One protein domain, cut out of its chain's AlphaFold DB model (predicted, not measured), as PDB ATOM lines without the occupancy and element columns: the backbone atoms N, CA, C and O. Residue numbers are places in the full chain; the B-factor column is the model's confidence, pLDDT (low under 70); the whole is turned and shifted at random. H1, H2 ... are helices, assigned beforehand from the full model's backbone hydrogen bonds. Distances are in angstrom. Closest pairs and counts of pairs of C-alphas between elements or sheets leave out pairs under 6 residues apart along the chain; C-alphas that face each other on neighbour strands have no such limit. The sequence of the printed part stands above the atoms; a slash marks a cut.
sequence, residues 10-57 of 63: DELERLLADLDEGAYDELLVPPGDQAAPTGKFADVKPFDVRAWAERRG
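Overview. This is residues 10 to 57 of the 63 residues of an uncharacterized protein of Piscinibacter aquaticus (UniProt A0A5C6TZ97). This is an open arch with little regular structure: a long bowed stretch, residues 21 to 48, with a short helix as a leg at each end, H1 first and H2 last, and an empty middle. The printed part has 48 residues with two named helices and no named strand; its class is all helix, though the named elements hold only 18 residues. It is extended, with a radius of gyration of the C-alphas of 19.1 A, and flat, spanning 41 by 36 by 16 A.

Along the chain. Find C-alpha 10 at (12.938, -6.429, -56.114); from there H1, residues 10 to 20, runs 15.3 A to C-alpha 20 at (18.035, -12.742, -43.168). Go on past residues 21 to 48 to H2, residues 49 to 55, 10.1 A long, ending at C-alpha 55 at (28.647, 25.153, -41.955).

Arrangement. H1 and H2 are apart, with no C-alpha of the one within 8 A of the other. Residues 10 to 57 stand free. Look along both helices and you will find each O i to N i+4 pair within hydrogen-bond range.

Size, cuts and confidence. The C-alphas farthest apart are those of Asp 10 and Asp 43, 43.7 A. The link from H1 to H2, 28 residues, is long. The printed part has no cut. Look in the B-factor column for pLDDT under 70 at residues 18 to 43; the mean of the printed part is 70.9.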
ATOM      1  N   ASP A  10      13.516  -5.108 -56.405       87.12
ATOM      2  CA  ASP A  10      12.938  -6.429 -56.114       87.12
ATOM      3  C   ASP A  10      13.988  -7.554 -56.089       87.12
ATOM      4  O   ASP A  10      13.837  -8.550 -55.380       87.12
ATOM      5  N   GLU A  11      15.045  -7.437 -56.900       87.00
ATOM      6  CA  GLU A  11      16.165  -8.386 -56.896       87.00
ATOM      7  C   GLU A  11      17.034  -8.194 -55.650       87.00
ATOM      8  O   GLU A  11      17.521  -9.170 -55.083       87.00
ATOM      9  N   LEU A  12      17.193  -6.948 -55.197       85.00
ATOM     10  CA  LEU A  12      17.904  -6.633 -53.964       85.00
ATOM     11  C   LEU A  12      17.150  -7.152 -52.732       85.00
ATOM     12  O   LEU A  12      17.769  -7.754 -51.861       85.00
ATOM     13  N   GLU A  13      15.831  -6.965 -52.670       84.50
ATOM     14  CA  GLU A  13      15.001  -7.433 -51.552       84.50
ATOM     15  C   GLU A  13      15.047  -8.954 -51.391       84.50
ATOM     16  O   GLU A  13      15.175  -9.444 -50.272       84.50
ATOM     17  N   ARG A  14      15.023  -9.711 -52.495       82.25
ATOM     18  CA  ARG A  14      15.164 -11.177 -52.444       82.25
ATOM     19  C   ARG A  14      16.526 -11.611 -51.917       82.25
ATOM     20  O   ARG A  14      16.592 -12.467 -51.047       82.25
ATOM     21  N   LEU A  15      17.601 -10.989 -52.403       80.56
ATOM     22  CA  LEU A  15      18.953 -11.287 -51.921       80.56
ATOM     23  C   LEU A  15      19.117 -10.958 -50.432       80.56
ATOM     24  O   LEU A  15      19.846 -11.652 -49.731       80.56
ATOM     25  N   LEU A  16      18.454  -9.904 -49.950       79.31
ATOM     26  CA  LEU A  16      18.452  -9.546 -48.533       79.31
ATOM     27  C   LEU A  16      17.628 -10.529 -47.693       79.31
ATOM     28  O   LEU A  16      18.081 -10.898 -46.615       79.31
ATOM     29  N   ALA A  17      16.474 -10.986 -48.182       76.62
ATOM     30  CA  ALA A  17      15.652 -11.983 -47.495       76.62
ATOM     31  C   ALA A  17      16.387 -13.326 -47.328       76.62
ATOM     32  O   ALA A  17      16.369 -13.900 -46.242       76.62
ATOM     33  N   ASP A  18      17.107 -13.773 -48.363       66.69
ATOM     34  CA  ASP A  18      17.920 -14.997 -48.314       66.69
ATOM     35  C   ASP A  18      19.083 -14.894 -47.302       66.69
ATOM     36  O   ASP A  18      19.543 -15.903 -46.766       66.69
ATOM     37  N   LEU A  19      19.577 -13.680 -47.029       65.94
ATOM     38  CA  LEU A  19      20.583 -13.431 -45.991       65.94
ATOM     39  C   LEU A  19      19.959 -13.405 -44.587       65.94
ATOM     40  O   LEU A  19      20.583 -13.880 -43.640       65.94
ATOM     41  N   ASP A  20      18.742 -12.879 -44.449       61.41
ATOM     42  CA  ASP A  20      18.035 -12.742 -43.168       61.41
ATOM     43  C   ASP A  20      17.674 -14.115 -42.561       61.41
ATOM     44  O   ASP A  20      17.808 -14.306 -41.352       61.41
ATOM     45  N   GLU A  21      17.325 -15.111 -43.390       60.47
ATOM     46  CA  GLU A  21      16.977 -16.472 -42.931       60.47
ATOM     47  C   GLU A  21      18.165 -17.290 -42.379       60.47
ATOM     48  O   GLU A  21      17.943 -18.292 -41.699       60.47
ATOM     49  N   GLY A  22      19.418 -16.880 -42.622       57.62
ATOM     50  CA  GLY A  22      20.612 -17.648 -42.228       57.62
ATOM     51  C   GLY A  22      21.701 -16.880 -41.472       57.62
ATOM     52  O   GLY A  22      22.699 -17.490 -41.089       57.62
ATOM     53  N   ALA A  23      21.562 -15.565 -41.267       55.94
ATOM     54  CA  ALA A  23      22.635 -14.725 -40.713       55.94
ATOM     55  C   ALA A  23      22.478 -14.347 -39.227       55.94
ATOM     56  O   ALA A  23      23.391 -13.738 -38.669       55.94
ATOM     57  N   TYR A  24      21.358 -14.706 -38.588       54.59
ATOM     58  CA  TYR A  24      21.082 -14.387 -37.177       54.59
ATOM     59  C   TYR A  24      20.988 -15.616 -36.275       54.59
ATOM     60  O   TYR A  24      20.384 -15.542 -35.204       54.59
ATOM     61  N   ASP A  25      21.640 -16.725 -36.634       54.62
ATOM     62  CA  ASP A  25      22.230 -17.518 -35.557       54.62
ATOM     63  C   ASP A  25      23.160 -16.551 -34.836       54.62
ATOM     64  O   ASP A  25      24.101 -16.050 -35.453       54.62
ATOM     65  N   GLU A  26      22.814 -16.189 -33.597       55.16
ATOM     66  CA  GLU A  26      23.585 -15.285 -32.757       55.16
ATOM     67  C   GLU A  26      25.061 -15.646 -32.908       55.16
ATOM     68  O   GLU A  26      25.555 -16.608 -32.313       55.16
ATOM     69  N   LEU A  27      25.784 -14.876 -33.725       53.97
ATOM     70  CA  LEU A  27      27.223 -14.846 -33.650       53.97
ATOM     71  C   LEU A  27      27.456 -14.298 -32.250       53.97
ATOM     72  O   LEU A  27      27.446 -13.084 -32.036       53.97
ATOM     73  N   LEU A  28      27.620 -15.204 -31.283       54.56
ATOM     74  CA  LEU A  28      28.389 -14.971 -30.079       54.56
ATOM     75  C   LEU A  28      29.767 -14.585 -30.592       54.56
ATOM     76  O   LEU A  28      30.677 -15.406 -30.663       54.56
ATOM     77  N   VAL A  29      29.895 -13.330 -31.024       57.03
ATOM     78  CA  VAL A  29      31.161 -12.657 -31.177       57.03
ATOM     79  C   VAL A  29      31.740 -12.805 -29.780       57.03
ATOM     80  O   VAL A  29      31.201 -12.204 -28.841       57.03
ATOM     81  N   PRO A  30      32.769 -13.655 -29.583       56.12
ATOM     82  CA  PRO A  30      33.497 -13.620 -28.330       56.12
ATOM     83  C   PRO A  30      33.873 -12.152 -28.147       56.12
ATOM     84  O   PRO A  30      34.109 -11.499 -29.168       56.12
ATOM     85  N   PRO A  31      33.902 -11.591 -26.931       56.44
ATOM     86  CA  PRO A  31      34.480 -10.272 -26.732       56.44
ATOM     87  C   PRO A  31      35.948 -10.355 -27.169       56.44
ATOM     88  O   PRO A  31      36.837 -10.653 -26.383       56.44
ATOM     89  N   GLY A  32      36.180 -10.210 -28.470       53.75
ATOM     90  CA  GLY A  32      37.474 -10.145 -29.085       53.75
ATOM     91  C   GLY A  32      38.016  -8.836 -28.585       53.75
ATOM     92  O   GLY A  32      37.344  -7.809 -28.737       53.75
ATOM     93  N   ASP A  33      39.163  -8.917 -27.916       57.44
ATOM     94  CA  ASP A  33      39.936  -7.774 -27.463       57.44
ATOM     95  C   ASP A  33      39.762  -6.651 -28.471       57.44
ATOM     96  O   ASP A  33      40.085  -6.841 -29.648       57.44
ATOM     97  N   GLN A  34      39.126  -5.561 -28.011       57.44
ATOM     98  CA  GLN A  34      38.746  -4.403 -28.815       57.44
ATOM     99  C   GLN A  34      39.784  -4.227 -29.905       57.44
ATOM    100  O   GLN A  34      40.939  -3.964 -29.565       57.44
ATOM    101  N   ALA A  35      39.403  -4.467 -31.166       59.12
ATOM    102  CA  ALA A  35      40.340  -4.430 -32.277       59.12
ATOM    103  C   ALA A  35      41.137  -3.135 -32.147       59.12
ATOM    104  O   ALA A  35      40.579  -2.047 -32.312       59.12
ATOM    105  N   ALA A  36      42.401  -3.260 -31.724       58.81
ATOM    106  CA  ALA A  36      43.190  -2.102 -31.366       58.81
ATOM    107  C   ALA A  36      43.237  -1.244 -32.629       58.81
ATOM    108  O   ALA A  36      43.606  -1.771 -33.687       58.81
ATOM    109  N   PRO A  37      42.787   0.021 -32.576       58.31
ATOM    110  CA  PRO A  37      42.700   0.834 -33.771       58.31
ATOM    111  C   PRO A  37      44.081   0.846 -34.415       58.31
ATOM    112  O   PRO A  37      45.056   1.294 -33.814       58.31
ATOM    113  N   THR A  38      44.183   0.275 -35.621       60.81
ATOM    114  CA  THR A  38      45.445   0.268 -36.359       60.81
ATOM    115  C   THR A  38      45.907   1.719 -36.454       60.81
ATOM    116  O   THR A  38      45.148   2.575 -36.909       60.81
ATOM    117  N   GLY A  39      47.115   2.015 -35.962       59.00
ATOM    118  CA  GLY A  39      47.587   3.377 -35.654       59.00
ATOM    119  C   GLY A  39      47.627   4.372 -36.821       59.00
ATOM    120  O   GLY A  39      48.043   5.508 -36.638       59.00
ATOM    121  N   LYS A  40      47.153   3.990 -38.012       64.25
ATOM    122  CA  LYS A  40      47.026   4.845 -39.199       64.25
ATOM    123  C   LYS A  40      46.137   6.074 -38.985       64.25
ATOM    124  O   LYS A  40      46.254   7.023 -39.750       64.25
ATOM    125  N   PHE A  41      45.273   6.068 -37.968       60.22
ATOM    126  CA  PHE A  41      44.377   7.186 -37.652       60.22
ATOM    127  C   PHE A  41      44.571   7.749 -36.238       60.22
ATOM    128  O   PHE A  41      43.770   8.575 -35.816       60.22
ATOM    129  N   ALA A  42      45.619   7.336 -35.512       60.16
ATOM    130  CA  ALA A  42      45.855   7.792 -34.137       60.16
ATOM    131  C   ALA A  42      46.057   9.318 -34.047       60.16
ATOM    132  O   ALA A  42      45.602   9.944 -33.094       60.16
ATOM    133  N   ASP A  43      46.659   9.917 -35.079       64.00
ATOM    134  CA  ASP A  43      46.906  11.363 -35.162       64.00
ATOM    135  C   ASP A  43      45.789  12.133 -35.887       64.00
ATOM    136  O   ASP A  43      45.836  13.363 -36.008       64.00
ATOM    137  N   VAL A  44      44.768  11.435 -36.398       70.31
ATOM    138  CA  VAL A  44      43.657  12.080 -37.098       70.31
ATOM    139  C   VAL A  44      42.667  12.577 -36.059       70.31
ATOM    140  O   VAL A  44      41.997  11.798 -35.384       70.31
ATOM    141  N   LYS A  45      42.560  13.905 -35.941       77.12
ATOM    142  CA  LYS A  45      41.518  14.521 -35.116       77.12
ATOM    143  C   LYS A  45      40.149  13.959 -35.516       77.12
ATOM    144  O   LYS A  45      39.862  13.889 -36.714       77.12
ATOM    145  N   PRO A  46      39.294  13.606 -34.540       78.44
ATOM    146  CA  PRO A  46      37.954  13.134 -34.837       78.44
ATOM    147  C   PRO A  46      37.214  14.184 -35.667       78.44
ATOM    148  O   PRO A  46      37.305  15.386 -35.407       78.44
ATOM    149  N   PHE A  47      36.504  13.723 -36.693       84.62
ATOM    150  CA  PHE A  47      35.706  14.598 -37.537       84.62
ATOM    151  C   PHE A  47      34.513  15.141 -36.745       84.62
ATOM    152  O   PHE A  47      33.679  14.380 -36.251       84.62
ATOM    153  N   ASP A  48      34.419  16.464 -36.638       88.50
ATOM    154  CA  ASP A  48      33.309  17.124 -35.960       88.50
ATOM    155  C   ASP A  48      32.100  17.244 -36.902       88.50
ATOM    156  O   ASP A  48      31.966  18.184 -37.693       88.50
ATOM    157  N   VAL A  49      31.207  16.257 -36.802       87.75
ATOM    158  CA  VAL A  49      29.961  16.184 -37.577       87.75
ATOM    159  C   VAL A  49      29.062  17.397 -37.318       87.75
ATOM    160  O   VAL A  49      28.390  17.855 -38.243       87.75
ATOM    161  N   ARG A  50      29.055  17.949 -36.094       86.81
ATOM    162  CA  ARG A  50      28.207  19.103 -35.751       86.81
ATOM    163  C   ARG A  50      28.732  20.368 -36.412       86.81
ATOM    164  O   ARG A  50      27.972  21.027 -37.118       86.81
ATOM    165  N   ALA A  51      30.028  20.644 -36.286       88.00
ATOM    166  CA  ALA A  51      30.644  21.805 -36.925       88.00
ATOM    167  C   ALA A  51      30.531  21.756 -38.460       88.00
ATOM    168  O   ALA A  51      30.320  22.782 -39.114       88.00
ATOM    169  N   TRP A  52      30.649  20.569 -39.062       92.81
ATOM    170  CA  TRP A  52      30.411  20.396 -40.496       92.81
ATOM    171  C   TRP A  52      28.950  20.667 -40.881       92.81
ATOM    172  O   TRP A  52      28.702  21.378 -41.859       92.81
ATOM    173  N   ALA A  53      27.994  20.138 -40.111       91.94
ATOM    174  CA  ALA A  53      26.569  20.309 -40.372       91.94
ATOM    175  C   ALA A  53      26.143  21.781 -40.253       91.94
ATOM    176  O   ALA A  53      25.458  22.284 -41.142       91.94
ATOM    177  N   GLU A  54      26.630  22.497 -39.238       91.81
ATOM    178  CA  GLU A  54      26.394  23.935 -39.056       91.81
ATOM    179  C   GLU A  54      26.882  24.754 -40.257       91.81
ATOM    180  O   GLU A  54      26.127  25.555 -40.808       91.81
ATOM    181  N   ARG A  55      28.103  24.490 -40.750       92.25
ATOM    182  CA  ARG A  55      28.647  25.153 -41.955       92.25
ATOM    183  C   ARG A  55      27.817  24.902 -43.214       92.25
ATOM    184  O   ARG A  55      27.908  25.672 -44.166       92.25
ATOM    185  N   ARG A  56      27.060  23.805 -43.248       92.62
ATOM    186  CA  ARG A  56      26.217  23.395 -44.380       92.62
ATOM    187  C   ARG A  56      24.738  23.729 -44.173       92.62
ATOM    188  O   ARG A  56      23.941  23.423 -45.054       92.62
ATOM    189  N   GLY A  57      24.366  24.330 -43.040       92.69
ATOM    190  CA  GLY A  57      22.968  24.589 -42.691       92.69
ATOM    191  C   GLY A  57      22.140  23.315 -42.477       92.69
ATOM    192  O   GLY A  57      20.916  23.352 -42.585       92.69
TER     193      GLY A  57